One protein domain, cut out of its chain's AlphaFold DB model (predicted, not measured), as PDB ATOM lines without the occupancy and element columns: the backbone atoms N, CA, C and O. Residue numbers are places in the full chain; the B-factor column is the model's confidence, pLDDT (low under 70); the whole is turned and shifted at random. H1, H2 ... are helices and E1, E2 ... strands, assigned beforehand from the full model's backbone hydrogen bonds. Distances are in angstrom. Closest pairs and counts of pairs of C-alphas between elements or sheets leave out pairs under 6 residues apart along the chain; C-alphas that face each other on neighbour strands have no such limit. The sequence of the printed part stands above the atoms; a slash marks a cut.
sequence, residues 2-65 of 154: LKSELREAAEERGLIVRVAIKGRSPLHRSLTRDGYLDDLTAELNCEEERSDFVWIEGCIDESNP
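This is residues 2 to 65 of the 154 residues of an uncharacterized protein of Aminobacterium sp (UniProt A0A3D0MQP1). Picture a long, narrow ribbon of two parallel strands, E1 and E2, with the helix H3 packed along E2. H1 sits near the starts of both strands, and the small helix H2 is near the other end of the ribbon, where the chain turns back towards H3. The printed part has 64 residues, with three named helices and two named strands in the order H1, E1, H2, H3, E2, and the class is mixed, helices and strands. The sheet has the order E1, E2 and is parallel. The whole is elongated, spanning 37 by 20 by 13 A, and only just loose, close to compact, with a radius of gyration of the C-alphas of 13.1 A.

Start at H1, residues 2 to 9, and look from it to E2, residues 54 to 64: their closest C-alphas, those of Lys 3 and Val 54, are 6.2 A apart. Then look to E1, residues 15 to 24, where the closest C-alphas to H1, those of Arg 7 and Leu 15, are 7.8 A apart. E1 and E2 are parallel neighbours with 17 degrees between their directions; find N 17 and O 55 at 2.8 A and N 60 and O 19 at 2.8 A, both within hydrogen-bond range. E2 bends by 69 degrees at residue 57. Next comes H2, residues 28 to 31, whose closest C-alphas with E2, those of His 28 and Ser 63, are 5.7 A apart. H2 and H3, residues 36 to 44, are close but not clearly touching, with the C-alphas of Leu 31 and Leu 37 the closest at 6.3 A. H3 and E2 have 11 pairs of C-alphas within 8 A, the closest being Leu 37 and Cys 59 at 5.9 A. H3 is apart from E1, and H1 is apart from H2 and H3. E1, H2, H3 and E2 form a strand-helix-strand unit, two parallel strands with helices between them along the chain, and its crossover is right-handed. In H1 and H3 every O i to N i+4 pair is within hydrogen-bond range; H2 is too short for such a pair.

Find C-alpha 2 at (22.437, 98.045, 149.922); from there H1 runs 10.9 A to Ala 9. E1 begins with C-alpha 15 at (24.338, 99.550, 162.086) and runs 28.1 A to Arg 24. H2 measures 5.1 A from His 28 to Leu 31, and H3 12.2 A from Tyr 36 to Leu 44. E2 runs 26.4 A from Val 54 to C-alpha 64 at (3.672, 88.263, 147.116).

The C-alphas farthest apart, those of Ser 51 and Pro 65, are 38.2 A apart. The printed part has no cut and no long link; the link from H3 to E2, 9 residues, is short, and the other three are tight. The mean pLDDT of the printed part is 89.2, and no printed residue is under 70.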
ATOM      1  N   LEU A   2      23.174  97.639 148.708       83.00
ATOM      2  CA  LEU A   2      22.437  98.045 149.922       83.00
ATOM      3  C   LEU A   2      23.331  98.392 151.133       83.00
ATOM      4  O   LEU A   2      23.219  99.468 151.709       83.00
ATOM      5  N   LYS A   3      24.259  97.504 151.513       87.69
ATOM      6  CA  LYS A   3      25.121  97.732 152.687       87.69
ATOM      7  C   LYS A   3      26.044  98.947 152.549       87.69
ATOM      8  O   LYS A   3      26.297  99.619 153.538       87.69
ATOM      9  N   SER A   4      26.541  99.243 151.346       88.06
ATOM     10  CA  SER A   4      27.389 100.423 151.123       88.06
ATOM     11  C   SER A   4      26.605 101.726 151.268       88.06
ATOM     12  O   SER A   4      27.103 102.651 151.897       88.06
ATOM     13  N   GLU A   5      25.371 101.771 150.765       90.69
ATOM     14  CA  GLU A   5      24.488 102.940 150.905       90.69
ATOM     15  C   GLU A   5      24.120 103.192 152.374       90.69
ATOM     16  O   GLU A   5      24.160 104.325 152.850       90.69
ATOM     17  N   LEU A   6      23.829 102.125 153.128       90.75
ATOM     18  CA  LEU A   6      23.530 102.222 154.560       90.75
ATOM     19  C   LEU A   6      24.718 102.751 155.377       90.75
ATOM     20  O   LEU A   6      24.515 103.517 156.316       90.75
ATOM     21  N   ARG A   7      25.952 102.387 155.011       89.81
ATOM     22  CA  ARG A   7      27.168 102.902 155.669       89.81
ATOM     23  C   ARG A   7      27.394 104.377 155.411       89.81
ATOM     24  O   ARG A   7      27.727 105.107 156.340       89.81
ATOM     25  N   GLU A   8      27.212 104.802 154.164       90.19
ATOM     26  CA  GLU A   8      27.326 106.211 153.791       90.19
ATOM     27  C   GLU A   8      26.321 107.050 154.589       90.19
ATOM     28  O   GLU A   8      26.692 108.050 155.198       90.19
ATOM     29  N   ALA A   9      25.075 106.577 154.703       90.06
ATOM     30  CA  ALA A   9      24.045 107.225 155.511       90.06
ATOM     31  C   ALA A   9      24.343 107.222 157.026       90.06
ATOM     32  O   ALA A   9      23.877 108.102 157.750       90.06
ATOM     33  N   ALA A  10      25.100 106.240 157.521       89.44
ATOM     34  CA  ALA A  10      25.457 106.119 158.933       89.44
ATOM     35  C   ALA A  10      26.713 106.904 159.335       89.44
ATOM     36  O   ALA A  10      27.044 106.906 160.525       89.44
ATOM     37  N   GLU A  11      27.384 107.571 158.391       89.19
ATOM     38  CA  GLU A  11      28.664 108.255 158.620       89.19
ATOM     39  C   GLU A  11      29.701 107.306 159.253       89.19
ATOM     40  O   GLU A  11      30.297 107.609 160.285       89.19
ATOM     41  N   GLU A  12      29.861 106.110 158.670       81.19
ATOM     42  CA  GLU A  12      30.833 105.078 159.094       81.19
ATOM     43  C   GLU A  12      30.588 104.464 160.489       81.19
ATOM     44  O   GLU A  12      31.437 103.752 161.030       81.19
ATOM     45  N   ARG A  13      29.406 104.677 161.079       89.56
ATOM     46  CA  ARG A  13      28.984 103.974 162.299       89.56
ATOM     47  C   ARG A  13      28.414 102.596 161.973       89.56
ATOM     48  O   ARG A  13      27.702 102.428 160.985       89.56
ATOM     49  N   GLY A  14      28.672 101.633 162.856       90.81
ATOM     50  CA  GLY A  14      28.029 100.324 162.806       90.81
ATOM     51  C   GLY A  14      26.504 100.425 162.927       90.81
ATOM     52  O   GLY A  14      25.981 101.210 163.721       90.81
ATOM     53  N   LEU A  15      25.794  99.617 162.142       93.00
ATOM     54  CA  LEU A  15      24.338  99.550 162.086       93.00
ATOM     55  C   LEU A  15      23.840  98.131 162.353       93.00
ATOM     56  O   LEU A  15      24.412  97.155 161.870       93.00
ATOM     57  N   ILE A  16      22.704  98.045 163.040       92.94
ATOM     58  CA  ILE A  16      21.872  96.843 163.103       92.94
ATOM     59  C   ILE A  16      20.565  97.174 162.388       92.94
ATOM     60  O   ILE A  16      19.915  98.167 162.719       92.94
ATOM     61  N   VAL A  17      20.197  96.375 161.390       93.56
ATOM     62  CA  VAL A  17      19.036  96.622 160.531       93.56
ATOM     63  C   VAL A  17      18.157  95.387 160.426       93.56
ATOM     64  O   VAL A  17      18.642  94.262 160.473       93.56
ATOM     65  N   ARG A  18      16.861  95.605 160.221       94.44
ATOM     66  CA  ARG A  18      15.924  94.567 159.789       94.44
ATOM     67  C   ARG A  18      15.504  94.864 158.357       94.44
ATOM     68  O   ARG A  18      15.186  96.011 158.040       94.44
ATOM     69  N   VAL A  19      15.535  93.857 157.493       92.56
ATOM     70  CA  VAL A  19      15.274  94.019 156.057       92.56
ATOM     71  C   VAL A  19      13.910  93.432 155.728       92.56
ATOM     72  O   VAL A  19      13.671  92.266 156.001       92.56
ATOM     73  N   ALA A  20      13.019  94.219 155.129       92.56
ATOM     74  CA  ALA A  20      11.753  93.716 154.598       92.56
ATOM     75  C   ALA A  20      11.878  93.498 153.086       92.56
ATOM     76  O   ALA A  20      12.233  94.427 152.354       92.56
ATOM     77  N   ILE A  21      11.582  92.287 152.620       91.56
ATOM     78  CA  ILE A  21      11.587  91.929 151.200       91.56
ATOM     79  C   ILE A  21      10.158  92.075 150.687       91.56
ATOM     80  O   ILE A  21       9.266  91.381 151.154       91.56
ATOM     81  N   LYS A  22       9.933  92.990 149.741       91.69
ATOM     82  CA  LYS A  22       8.596  93.318 149.219       91.69
ATOM     83  C   LYS A  22       8.527  93.126 147.711       91.69
ATOM     84  O   LYS A  22       9.516  93.323 147.007       91.69
ATOM     85  N   GLY A  23       7.322  92.867 147.212       89.50
ATOM     86  CA  GLY A  23       7.011  92.843 145.780       89.50
ATOM     87  C   GLY A  23       6.518  91.487 145.287       89.50
ATOM     88  O   GLY A  23       6.524  90.508 146.025       89.50
ATOM     89  N   ARG A  24       6.070  91.449 144.028       88.62
ATOM     90  CA  ARG A  24       5.598  90.229 143.361       88.62
ATOM     91  C   ARG A  24       6.739  89.575 142.603       88.62
ATOM     92  O   ARG A  24       7.338  90.230 141.749       88.62
ATOM     93  N   SER A  25       7.057  88.327 142.922       86.38
ATOM     94  CA  SER A  25       8.204  87.640 142.328       86.38
ATOM     95  C   SER A  25       8.045  86.121 142.385       86.38
ATOM     96  O   SER A  25       7.566  85.620 143.400       86.38
ATOM     97  N   PRO A  26       8.558  85.377 141.388       83.50
ATOM     98  CA  PRO A  26       8.710  83.924 141.485       83.50
ATOM     99  C   PRO A  26       9.531  83.476 142.706       83.50
ATOM    100  O   PRO A  26       9.403  82.345 143.161       83.50
ATOM    101  N   LEU A  27      10.373  84.364 143.257       87.62
ATOM    102  CA  LEU A  27      11.144  84.093 144.474       87.62
ATOM    103  C   LEU A  27      10.275  83.946 145.726       87.62
ATOM    104  O   LEU A  27      10.782  83.418 146.709       87.62
ATOM    105  N   HIS A  28       9.006  84.371 145.697       89.50
ATOM    106  CA  HIS A  28       8.081  84.238 146.824       89.50
ATOM    107  C   HIS A  28       8.081  82.813 147.386       89.50
ATOM    108  O   HIS A  28       8.359  82.622 148.563       89.50
ATOM    109  N   ARG A  29       7.939  81.803 146.514       84.94
ATOM    110  CA  ARG A  29       7.956  80.385 146.910       84.94
ATOM    111  C   ARG A  29       9.245  79.949 147.603       84.94
ATOM    112  O   ARG A  29       9.218  78.998 148.367       84.94
ATOM    113  N   SER A  30      10.382  80.570 147.299       88.00
ATOM    114  CA  SER A  30      11.640  80.270 147.991       88.00
ATOM    115  C   SER A  30      11.713  80.988 149.334       88.00
ATOM    116  O   SER A  30      12.160  80.391 150.304       88.00
ATOM    117  N   LEU A  31      11.261  82.245 149.389       89.06
ATOM    118  CA  LEU A  31      11.283  83.081 150.592       89.06
ATOM    119  C   LEU A  31      10.355  82.553 151.692       89.06
ATOM    120  O   LEU A  31      10.701  82.670 152.865       89.06
ATOM    121  N   THR A  32       9.242  81.919 151.318       87.19
ATOM    122  CA  THR A  32       8.286  81.310 152.251       87.19
ATOM    123  C   THR A  32       8.731  79.952 152.796       87.19
ATOM    124  O   THR A  32       8.084  79.418 153.695       87.19
ATOM    125  N   ARG A  33       9.827  79.365 152.289       87.56
ATOM    126  CA  ARG A  33      10.342  78.088 152.806       87.56
ATOM    127  C   ARG A  33      10.989  78.286 154.168       87.56
ATOM    128  O   ARG A  33      11.876  79.127 154.323       87.56
ATOM    129  N   ASP A  34      10.616  77.423 155.107       86.12
ATOM    130  CA  ASP A  34      11.228  77.358 156.433       86.12
ATOM    131  C   ASP A  34      12.762  77.337 156.338       86.12
ATOM    132  O   ASP A  34      13.349  76.543 155.597       86.12
ATOM    133  N   GLY A  35      13.409  78.233 157.086       88.69
ATOM    134  CA  GLY A  35      14.866  78.370 157.153       88.69
ATOM    135  C   GLY A  35      15.513  79.161 156.011       88.69
ATOM    136  O   GLY A  35      16.643  79.610 156.173       88.69
ATOM    137  N   TYR A  36      14.823  79.429 154.893       91.75
ATOM    138  CA  TYR A  36      15.441  80.126 153.754       91.75
ATOM    139  C   TYR A  36      15.884  81.555 154.102       91.75
ATOM    140  O   TYR A  36      16.977  81.982 153.733       91.75
ATOM    141  N   LEU A  37      15.049  82.312 154.823       92.75
ATOM    142  CA  LEU A  37      15.399  83.666 155.268       92.75
ATOM    143  C   LEU A  37      16.501  83.671 156.326       92.75
ATOM    144  O   LEU A  37      17.281  84.623 156.374       92.75
ATOM    145  N   ASP A  38      16.569  82.634 157.159       92.38
ATOM    146  CA  ASP A  38      17.612  82.493 158.173       92.38
ATOM    147  C   ASP A  38      18.962  82.237 157.497       92.38
ATOM    148  O   ASP A  38      19.929  82.953 157.767       92.38
ATOM    149  N   ASP A  39      18.997  81.309 156.537       92.38
ATOM    150  CA  ASP A  39      20.172  81.018 155.712       92.38
ATOM    151  C   ASP A  39      20.615  82.257 154.921       92.38
ATOM    152  O   ASP A  39      21.795  82.614 154.911       92.38
ATOM    153  N   LEU A  40      19.662  82.971 154.309       91.44
ATOM    154  CA  LEU A  40      19.928  84.227 153.609       91.44
ATOM    155  C   LEU A  40      20.508  85.285 154.554       91.44
ATOM    156  O   LEU A  40      21.453  85.986 154.197       91.44
ATOM    157  N   THR A  41      19.955  85.419 155.757       93.00
ATOM    158  CA  THR A  41      20.430  86.385 156.754       93.00
ATOM    159  C   THR A  41      21.847  86.046 157.212       93.00
ATOM    160  O   THR A  41      22.686  86.944 157.306       93.00
ATOM    161  N   ALA A  42      22.139  84.763 157.444       91.12
ATOM    162  CA  ALA A  42      23.469  84.286 157.805       91.12
ATOM    163  C   ALA A  42      24.494  84.579 156.698       91.12
ATOM    164  O   ALA A  42      25.539  85.169 156.977       91.12
ATOM    165  N   GLU A  43      24.165  84.262 155.444       90.12
ATOM    166  CA  GLU A  43      25.028  84.517 154.282       90.12
ATOM    167  C   GLU A  43      25.292  86.018 154.077       90.12
ATOM    168  O   GLU A  43      26.374  86.433 153.664       90.12
ATOM    169  N   LEU A  44      24.322  86.878 154.397       89.00
ATOM    170  CA  LEU A  44      24.505  88.322 154.276       89.00
ATOM    171  C   LEU A  44      25.372  88.921 155.397       89.00
ATOM    172  O   LEU A  44      25.856  90.043 155.237       89.00
ATOM    173  N   ASN A  45      25.598  88.220 156.510       90.69
ATOM    174  CA  ASN A  45      26.246  88.743 157.719       90.69
ATOM    175  C   ASN A  45      27.757  88.448 157.846       90.69
ATOM    176  O   ASN A  45      28.289  88.363 158.947       90.69
ATOM    177  N   CYS A  46      28.507  88.391 156.746       81.19
ATOM    178  CA  CYS A  46      29.939  88.043 156.771       81.19
ATOM    179  C   CYS A  46      30.929  89.193 157.105       81.19
ATOM    180  O   CYS A  46      32.025  89.232 156.547       81.19
ATOM    181  N   GLU A  47      30.582  90.167 157.956       73.00
ATOM    182  CA  GLU A  47      31.362  91.423 158.110       73.00
ATOM    183  C   GLU A  47      31.763  91.777 159.558       73.00
ATOM    184  O   GLU A  47      31.984  92.948 159.870       73.00
ATOM    185  N   GLU A  48      31.883  90.781 160.438       70.12
ATOM    186  CA  GLU A  48      32.099  90.955 161.888       70.12
ATOM    187  C   GLU A  48      33.344  91.784 162.269       70.12
ATOM    188  O   GLU A  48      33.371  92.411 163.325       70.12
ATOM    189  N   GLU A  49      34.369  91.834 161.413       80.25
ATOM    190  CA  GLU A  49      35.640  92.518 161.702       80.25
ATOM    191  C   GLU A  49      35.633  94.029 161.385       80.25
ATOM    192  O   GLU A  49      36.619  94.726 161.635       80.25
ATOM    193  N   ARG A  50      34.543  94.564 160.819       86.25
ATOM    194  CA  ARG A  50      34.448  95.975 160.413       86.25
ATOM    195  C   ARG A  50      33.906  96.870 161.531       86.25
ATOM    196  O   ARG A  50      32.937  96.528 162.197       86.25
ATOM    197  N   SER A  51      34.456  98.078 161.678       85.94
ATOM    198  CA  SER A  51      33.925  99.092 162.609       85.94
ATOM    199  C   SER A  51      32.642  99.770 162.104       85.94
ATOM    200  O   SER A  51      31.815 100.194 162.906       85.94
ATOM    201  N   ASP A  52      32.466  99.833 160.784       91.31
ATOM    202  CA  ASP A  52      31.298 100.349 160.054       91.31
ATOM    203  C   ASP A  52      30.379  99.198 159.584       91.31
ATOM    204  O   ASP A  52      29.876  99.176 158.453       91.31
ATOM    205  N   PHE A  53      30.226  98.171 160.427       91.50
ATOM    206  CA  PHE A  53      29.467  96.969 160.082       91.50
ATOM    207  C   PHE A  53      27.997  97.289 159.776       91.50
ATOM    208  O   PHE A  53      27.408  98.210 160.333       91.50
ATOM    209  N   VAL A  54      27.376  96.485 158.911       92.31
ATOM    210  CA  VAL A  54      25.917  96.479 158.733       92.31
ATOM    211  C   VAL A  54      25.438  95.072 159.039       92.31
ATOM    212  O   VAL A  54      25.567  94.169 158.211       92.31
ATOM    213  N   TRP A  55      24.926  94.897 160.250       93.31
ATOM    214  CA  TRP A  55      24.405  93.633 160.738       93.31
ATOM    215  C   TRP A  55      22.916  93.538 160.439       93.31
ATOM    216  O   TRP A  55      22.137  94.403 160.841       93.31
ATOM    217  N   ILE A  56      22.511  92.489 159.739       94.25
ATOM    218  CA  ILE A  56      21.107  92.200 159.473       94.25
ATOM    219  C   ILE A  56      20.601  91.333 160.619       94.25
ATOM    220  O   ILE A  56      21.002  90.186 160.764       94.25
ATOM    221  N   GLU A  57      19.743  91.894 161.464       94.25
ATOM    222  CA  GLU A  57      19.127  91.166 162.576       94.25
ATOM    223  C   GLU A  57      18.106  90.135 162.089       94.25
ATOM    224  O   GLU A  57      17.953  89.090 162.710       94.25
ATOM    225  N   GLY A  58      17.468  90.394 160.950       93.31
ATOM    226  CA  GLY A  58      16.568  89.451 160.309       93.31
ATOM    227  C   GLY A  58      16.013  89.979 158.994       93.31
ATOM    228  O   GLY A  58      15.974  91.194 158.748       93.31
ATOM    229  N   CYS A  59      15.557  89.045 158.167       93.19
ATOM    230  CA  CYS A  59      14.755  89.325 156.986       93.19
ATOM    231  C   CYS A  59      13.274  89.053 157.292       93.19
ATOM    232  O   CYS A  59      12.936  88.012 157.842       93.19
ATOM    233  N   ILE A  60      12.393  89.986 156.932       91.50
ATOM    234  CA  ILE A  60      10.937  89.807 156.947       91.50
ATOM    235  C   ILE A  60      10.496  89.556 155.505       91.50
ATOM    236  O   ILE A  60      10.787  90.376 154.627       91.50
ATOM    237  N   ASP A  61       9.780  88.458 155.273       90.69
ATOM    238  CA  ASP A  61       9.094  88.234 154.005       90.69
ATOM    239  C   ASP A  61       7.756  88.983 153.979       90.69
ATOM    240  O   ASP A  61       6.844  88.706 154.751       90.69
ATOM    241  N   GLU A  62       7.668  89.970 153.095       90.25
ATOM    242  CA  GLU A  62       6.435  90.660 152.703       90.25
ATOM    243  C   GLU A  62       6.254  90.565 151.171       90.25
ATOM    244  O   GLU A  62       5.638  91.424 150.516       90.25
ATOM    245  N   SER A  63       6.873  89.555 150.555       90.62
ATOM    246  CA  SER A  63       6.729  89.279 149.137       90.62
ATOM    247  C   SER A  63       5.349  88.694 148.850       90.62
ATOM    248  O   SER A  63       4.613  88.270 149.733       90.62
ATOM    249  N   ASN A  64       4.942  88.781 147.593       89.19
ATOM    250  CA  ASN A  64       3.672  88.263 147.116       89.19
ATOM    251  C   ASN A  64       3.936  87.339 145.922       89.19
ATOM    252  O   ASN A  64       4.917  87.549 145.193       89.19
ATOM    253  N   PRO A  65       3.035  86.385 145.656       89.69
ATOM    254  CA  PRO A  65       3.113  85.585 144.449       89.69
ATOM    255  C   PRO A  65       3.042  86.454 143.186       89.69
ATOM    256  O   PRO A  65       2.485  87.560 143.173       89.69
TER     257      PRO A  65